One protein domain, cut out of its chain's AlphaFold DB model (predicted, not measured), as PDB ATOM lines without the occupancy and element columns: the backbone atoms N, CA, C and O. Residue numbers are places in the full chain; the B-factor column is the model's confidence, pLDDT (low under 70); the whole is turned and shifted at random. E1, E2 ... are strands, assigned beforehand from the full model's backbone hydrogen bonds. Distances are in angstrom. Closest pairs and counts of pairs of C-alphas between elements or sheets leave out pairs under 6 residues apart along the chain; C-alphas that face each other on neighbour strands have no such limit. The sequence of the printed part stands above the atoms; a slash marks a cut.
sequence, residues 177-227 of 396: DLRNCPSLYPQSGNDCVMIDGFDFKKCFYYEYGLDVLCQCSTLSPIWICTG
ATOM      1  N   ASP A 177      57.980  -9.235  50.680       79.25
ATOM      2  CA  ASP A 177      57.563  -9.721  52.003       79.25
ATOM      3  C   ASP A 177      56.825 -11.066  51.880       79.25
ATOM      4  O   ASP A 177      55.833 -11.179  51.156       79.25
ATOM      5  N   LEU A 178      57.317 -12.082  52.597       78.06
ATOM      6  CA  LEU A 178      56.745 -13.437  52.666       78.06
ATOM      7  C   LEU A 178      56.266 -13.822  54.073       78.06
ATOM      8  O   LEU A 178      55.819 -14.949  54.270       78.06
ATOM      9  N   ARG A 179      56.429 -12.951  55.077       69.75
ATOM     10  CA  ARG A 179      56.243 -13.317  56.492       69.75
ATOM     11  C   ARG A 179      54.996 -12.701  57.105       69.75
ATOM     12  O   ARG A 179      54.333 -13.365  57.892       69.75
ATOM     13  N   ASN A 180      54.651 -11.468  56.743       69.94
ATOM     14  CA  ASN A 180      53.576 -10.737  57.421       69.94
ATOM     15  C   ASN A 180      52.220 -10.888  56.727       69.94
ATOM     16  O   ASN A 180      51.496  -9.908  56.550       69.94
ATOM     17  N   CYS A 181      51.874 -12.086  56.275       74.81
ATOM     18  CA  CYS A 181      50.605 -12.301  55.595       74.81
ATOM     19  C   CYS A 181      49.422 -12.073  56.542       74.81
ATOM     20  O   CYS A 181      49.468 -12.549  57.677       74.81
ATOM     21  N   PRO A 182      48.386 -11.321  56.121       70.00
ATOM     22  CA  PRO A 182      47.198 -11.177  56.947       70.00
ATOM     23  C   PRO A 182      46.577 -12.556  57.167       70.00
ATOM     24  O   PRO A 182      46.563 -13.371  56.246       70.00
ATOM     25  N   SER A 183      46.080 -12.798  58.379       62.94
ATOM     26  CA  SER A 183      45.478 -14.076  58.781       62.94
ATOM     27  C   SER A 183      44.222 -14.417  57.983       62.94
ATOM     28  O   SER A 183      43.927 -15.585  57.770       62.94
ATOM     29  N   LEU A 184      43.498 -13.403  57.507       63.66
ATOM     30  CA  LEU A 184      42.310 -13.580  56.683       63.66
ATOM     31  C   LEU A 184      42.694 -13.589  55.203       63.66
ATOM     32  O   LEU A 184      43.395 -12.691  54.728       63.66
ATOM     33  N   TYR A 185      42.205 -14.596  54.478       63.41
ATOM     34  CA  TYR A 185      42.310 -14.658  53.027       63.41
ATOM     35  C   TYR A 185      41.667 -13.406  52.422       63.41
ATOM     36  O   TYR A 185      40.475 -13.158  52.636       63.41
ATOM     37  N   PRO A 186      42.401 -12.615  51.631       58.28
ATOM     38  CA  PRO A 186      41.858 -11.395  51.073       58.28
ATOM     39  C   PRO A 186      41.051 -11.723  49.815       58.28
ATOM     40  O   PRO A 186      41.535 -11.642  48.691       58.28
ATOM     41  N   GLN A 187      39.792 -12.115  50.006       51.97
ATOM     42  CA  GLN A 187      38.842 -12.376  48.918       51.97
ATOM     43  C   GLN A 187      37.990 -11.138  48.575       51.97
ATOM     44  O   GLN A 187      37.077 -11.214  47.761       51.97
ATOM     45  N   SER A 188      38.272  -9.992  49.196       48.03
ATOM     46  CA  SER A 188      37.256  -8.966  49.465       48.03
ATOM     47  C   SER A 188      37.466  -7.618  48.776       48.03
ATOM     48  O   SER A 188      36.654  -6.717  48.952       48.03
ATOM     49  N   GLY A 189      38.536  -7.424  48.001       54.38
ATOM     50  CA  GLY A 189      38.872  -6.070  47.540       54.38
ATOM     51  C   GLY A 189      39.242  -5.125  48.691       54.38
ATOM     52  O   GLY A 189      39.212  -3.911  48.512       54.38
ATOM     53  N   ASN A 190      39.599  -5.683  49.853       64.88
ATOM     54  CA  ASN A 190      40.141  -4.929  50.971       64.88
ATOM     55  C   ASN A 190      41.519  -4.367  50.619       64.88
ATOM     56  O   ASN A 190      42.309  -4.998  49.901       64.88
ATOM     57  N   ASP A 191      41.807  -3.196  51.183       69.06
ATOM     58  CA  ASP A 191      43.115  -2.567  51.078       69.06
ATOM     59  C   ASP A 191      44.188  -3.508  51.643       69.06
ATOM     60  O   ASP A 191      44.062  -4.066  52.738       69.06
ATOM     61  N   CYS A 192      45.260  -3.709  50.881       76.81
ATOM     62  CA  CYS A 192      46.397  -4.490  51.330       76.81
ATOM     63  C   CYS A 192      47.404  -3.602  52.062       76.81
ATOM     64  O   CYS A 192      47.804  -2.542  51.582       76.81
ATOM     65  N   VAL A 193      47.823  -4.043  53.250       75.81
ATOM     66  CA  VAL A 193      48.756  -3.292  54.095       75.81
ATOM     67  C   VAL A 193      50.182  -3.781  53.847       75.81
ATOM     68  O   VAL A 193      50.554  -4.909  54.194       75.81
ATOM     69  N   MET A 194      50.986  -2.900  53.254       77.00
ATOM     70  CA  MET A 194      52.432  -3.059  53.119       77.00
ATOM     71  C   MET A 194      53.110  -2.492  54.365       77.00
ATOM     72  O   MET A 194      52.934  -1.321  54.697       77.00
ATOM     73  N   ILE A 195      53.878  -3.325  55.058       69.25
ATOM     74  CA  ILE A 195      54.686  -2.934  56.219       69.25
ATOM     75  C   ILE A 195      56.148  -2.974  55.758       69.25
ATOM     76  O   ILE A 195      56.468  -3.751  54.868       69.25
ATOM     77  N   ASP A 196      57.015  -2.119  56.301       75.56
ATOM     78  CA  ASP A 196      58.476  -2.151  56.084       75.56
ATOM     79  C   ASP A 196      58.994  -1.814  54.670       75.56
ATOM     80  O   ASP A 196      60.135  -2.120  54.334       75.56
ATOM     81  N   GLY A 197      58.203  -1.113  53.852       74.38
ATOM     82  CA  GLY A 197      58.700  -0.513  52.604       74.38
ATOM     83  C   GLY A 197      59.025  -1.505  51.484       74.38
ATOM     84  O   GLY A 197      59.742  -1.142  50.558       74.38
ATOM     85  N   PHE A 198      58.498  -2.729  51.554       79.50
ATOM     86  CA  PHE A 198      58.592  -3.693  50.461       79.50
ATOM     87  C   PHE A 198      57.808  -3.227  49.226       79.50
ATOM     88  O   PHE A 198      56.780  -2.559  49.353       79.50
ATOM     89  N   ASP A 199      58.255  -3.618  48.033       80.00
ATOM     90  CA  ASP A 199      57.563  -3.303  46.775       80.00
ATOM     91  C   ASP A 199      56.383  -4.242  46.527       80.00
ATOM     92  O   ASP A 199      55.339  -3.840  45.996       80.00
ATOM     93  N   PHE A 200      56.548  -5.498  46.947       82.31
ATOM     94  CA  PHE A 200      55.565  -6.554  46.795       82.31
ATOM     95  C   PHE A 200      55.459  -7.423  48.041       82.31
ATOM     96  O   PHE A 200      56.403  -7.599  48.807       82.31
ATOM     97  N   LYS A 201      54.290  -8.025  48.218       83.94
ATOM     98  CA  LYS A 201      54.031  -8.984  49.287       83.94
ATOM     99  C   LYS A 201      53.321 -10.192  48.725       83.94
ATOM    100  O   LYS A 201      52.377 -10.028  47.955       83.94
ATOM    101  N   LYS A 202      53.801 -11.383  49.072       84.44
ATOM    102  CA  LYS A 202      53.348 -12.652  48.508       84.44
ATOM    103  C   LYS A 202      52.958 -13.607  49.632       84.44
ATOM    104  O   LYS A 202      53.782 -13.940  50.478       84.44
ATOM    105  N   CYS A 203      51.703 -14.041  49.618       81.75
ATOM    106  CA  CYS A 203      51.099 -14.813  50.696       81.75
ATOM    107  C   CYS A 203      50.561 -16.152  50.222       81.75
ATOM    108  O   CYS A 203      49.906 -16.218  49.183       81.75
ATOM    109  N   PHE A 204      50.847 -17.187  51.012       80.44
ATOM    110  CA  PHE A 204      50.379 -18.553  50.815       80.44
ATOM    111  C   PHE A 204      49.363 -18.893  51.900       80.44
ATOM    112  O   PHE A 204      49.674 -18.808  53.088       80.44
ATOM    113  N   TYR A 205      48.159 -19.273  51.483       77.81
ATOM    114  CA  TYR A 205      47.047 -19.574  52.381       77.81
ATOM    115  C   TYR A 205      46.747 -21.069  52.360       77.81
ATOM    116  O   TYR A 205      45.872 -21.514  51.622       77.81
ATOM    117  N   TYR A 206      47.465 -21.840  53.182       69.88
ATOM    118  CA  TYR A 206      47.335 -23.303  53.235       69.88
ATOM    119  C   TYR A 206      45.906 -23.779  53.538       69.88
ATOM    120  O   TYR A 206      45.482 -24.805  53.014       69.88
ATOM    121  N   GLU A 207      45.149 -23.009  54.323       66.50
ATOM    122  CA  GLU A 207      43.749 -23.289  54.674       66.50
ATOM    123  C   GLU A 207      42.801 -23.304  53.461       66.50
ATOM    124  O   GLU A 207      41.723 -23.884  53.526       66.50
ATOM    125  N   TYR A 208      43.202 -22.692  52.343       65.62
ATOM    126  CA  TYR A 208      42.392 -22.566  51.126       65.62
ATOM    127  C   TYR A 208      42.923 -23.435  49.978       65.62
ATOM    128  O   TYR A 208      42.496 -23.287  48.830       65.62
ATOM    129  N   GLY A 209      43.855 -24.336  50.292       66.31
ATOM    130  CA  GLY A 209      44.567 -25.180  49.344       66.31
ATOM    131  C   GLY A 209      46.002 -24.711  49.104       66.31
ATOM    132  O   GLY A 209      46.351 -23.543  49.273       66.31
ATOM    133  N   LEU A 210      46.849 -25.647  48.674       64.19
ATOM    134  CA  LEU A 210      48.277 -25.413  48.414       64.19
ATOM    135  C   LEU A 210      48.535 -24.370  47.311       64.19
ATOM    136  O   LEU A 210      49.619 -23.789  47.256       64.19
ATOM    137  N   ASP A 211      47.531 -24.103  46.474       64.88
ATOM    138  CA  ASP A 211      47.677 -23.320  45.247       64.88
ATOM    139  C   ASP A 211      47.189 -21.875  45.362       64.88
ATOM    140  O   ASP A 211      47.128 -21.157  44.362       64.88
ATOM    141  N   VAL A 212      46.831 -21.415  46.562       71.50
ATOM    142  CA  VAL A 212      46.439 -20.019  46.741       71.50
ATOM    143  C   VAL A 212      47.660 -19.148  46.957       71.50
ATOM    144  O   VAL A 212      48.345 -19.223  47.981       71.50
ATOM    145  N   LEU A 213      47.818 -18.210  46.031       79.56
ATOM    146  CA  LEU A 213      48.812 -17.167  46.077       79.56
ATOM    147  C   LEU A 213      48.180 -15.779  46.007       79.56
ATOM    148  O   LEU A 213      47.563 -15.435  45.006       79.56
ATOM    149  N   CYS A 214      48.409 -14.942  47.013       81.62
ATOM    150  CA  CYS A 214      47.996 -13.538  46.984       81.62
ATOM    151  C   CYS A 214      49.189 -12.603  46.849       81.62
ATOM    152  O   CYS A 214      50.190 -12.767  47.545       81.62
ATOM    153  N   GLN A 215      49.066 -11.608  45.973       83.56
ATOM    154  CA  GLN A 215      50.049 -10.557  45.757       83.56
ATOM    155  C   GLN A 215      49.465  -9.183  46.100       83.56
ATOM    156  O   GLN A 215      48.340  -8.864  45.727       83.56
ATOM    157  N   CYS A 216      50.255  -8.357  46.776       83.88
ATOM    158  CA  CYS A 216      49.990  -6.939  47.014       83.88
ATOM    159  C   CYS A 216      51.171  -6.115  46.488       83.88
ATOM    160  O   CYS A 216      52.310  -6.586  46.529       83.88
ATOM    161  N   SER A 217      50.907  -4.912  45.970       83.44
ATOM    162  CA  SER A 217      51.931  -3.989  45.467       83.44
ATOM    163  C   SER A 217      51.701  -2.580  45.997       83.44
ATOM    164  O   SER A 217      50.563  -2.132  46.119       83.44
ATOM    165  N   THR A 218      52.780  -1.837  46.228       81.50
ATOM    166  CA  THR A 218      52.717  -0.418  46.626       81.50
ATOM    167  C   THR A 218      52.035   0.478  45.589       81.50
ATOM    168  O   THR A 218      51.436   1.489  45.949       81.50
ATOM    169  N   LEU A 219      52.077   0.108  44.303       79.25
ATOM    170  CA  LEU A 219      51.445   0.867  43.214       79.25
ATOM    171  C   LEU A 219      49.919   0.714  43.182       79.25
ATOM    172  O   LEU A 219      49.217   1.584  42.670       79.25
ATOM    173  N   SER A 220      49.415  -0.405  43.692       75.75
ATOM    174  CA  SER A 220      47.994  -0.725  43.753       75.75
ATOM    175  C   SER A 220      47.776  -1.531  45.027       75.75
ATOM    176  O   SER A 220      47.892  -2.759  44.961       75.75
ATOM    177  N   PRO A 221      47.502  -0.866  46.168       77.69
ATOM    178  CA  PRO A 221      47.412  -1.492  47.483       77.69
ATOM    179  C   PRO A 221      46.098  -2.273  47.634       77.69
ATOM    180  O   PRO A 221      45.329  -2.076  48.564       77.69
ATOM    181  N   ILE A 222      45.837  -3.172  46.694       78.81
ATOM    182  CA  ILE A 222      44.706  -4.084  46.655       78.81
ATOM    183  C   ILE A 222      45.293  -5.483  46.495       78.81
ATOM    184  O   ILE A 222      46.211  -5.692  45.698       78.81
ATOM    185  N   TRP A 223      44.767  -6.445  47.244       80.62
ATOM    186  CA  TRP A 223      45.159  -7.839  47.090       80.62
ATOM    187  C   TRP A 223      44.690  -8.409  45.750       80.62
ATOM    188  O   TRP A 223      43.523  -8.301  45.377       80.62
ATOM    189  N   ILE A 224      45.606  -9.062  45.042       78.69
ATOM    190  CA  ILE A 224      45.332  -9.833  43.833       78.69
ATOM    191  C   ILE A 224      45.701 -11.280  44.137       78.69
ATOM    192  O   ILE A 224      46.879 -11.619  44.225       78.69
ATOM    193  N   CYS A 225      44.692 -12.128  44.313       79.25
ATOM    194  CA  CYS A 225      44.885 -13.549  44.573       79.25
ATOM    195  C   CYS A 225      44.676 -14.379  43.310       79.25
ATOM    196  O   CYS A 225      43.723 -14.179  42.559       79.25
ATOM    197  N   THR A 226      45.570 -15.331  43.092       73.44
ATOM    198  CA  THR A 226      45.493 -16.358  42.061       73.44
ATOM    199  C   THR A 226      45.555 -17.715  42.739       73.44
ATOM    200  O   THR A 226      46.435 -17.944  43.563       73.44
ATOM    201  N   GLY A 227      44.643 -18.608  42.392       68.00
ATOM    202  CA  GLY A 227      44.619 -19.963  42.922       68.00
ATOM    203  C   GLY A 227      43.261 -20.596  42.695       68.00
ATOM    204  O   GLY A 227      42.244 -19.901  42.626       68.00
TER     205      GLY A 227
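Overview. This is residues 177 to 227 of the 396 residues of an uncharacterized protein of Fragilariopsis cylindrus CCMP1102 (UniProt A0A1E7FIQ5). This small domain has little regular structure: a long stretch with no named element, residues 177 to 199, loops in a U across one face of a three-stranded sheet, and the other face is bare. The 51 printed residues hold no named helix and, in chain order, strands E1, E2 and E3, an all-strand class with 17 residues in named elements. The antiparallel sheet, also in the order E1, E2, E3, is a meander, each strand the antiparallel neighbour of the one before. The whole is compact, with a radius of gyration of the C-alphas of 10.1 A and spans of 28 by 21 by 16 A.

Along the chain. After that stretch, E1 covers residues 200 to 204, 13.7 A long, from C-alpha 200 at (55.565, -6.554, 46.795). E2, residues 213 to 217, measures 13.6 A. E3, residues 220 to 226, measures 15.9 A and ends with C-alpha 226 at (45.493, -16.358, 42.061).

Arrangement. E2 is the inner strand. Hairpin E1 and E2 is antiparallel at 163 degrees, with N 203 and O 214 within hydrogen-bond range at 2.9 A. Hairpin E2 and E3 is antiparallel at 165 degrees, with N 215 and O 224 at 2.8 A.

Size, cuts and confidence. The C-alphas of Gly 197 and Gly 209, the two farthest apart, are 28.6 A apart. The printed part has no cut; no link is long. Mean pLDDT of the printed part is 73.2, with residues 183 to 191 and 206 to 211 among those under 70.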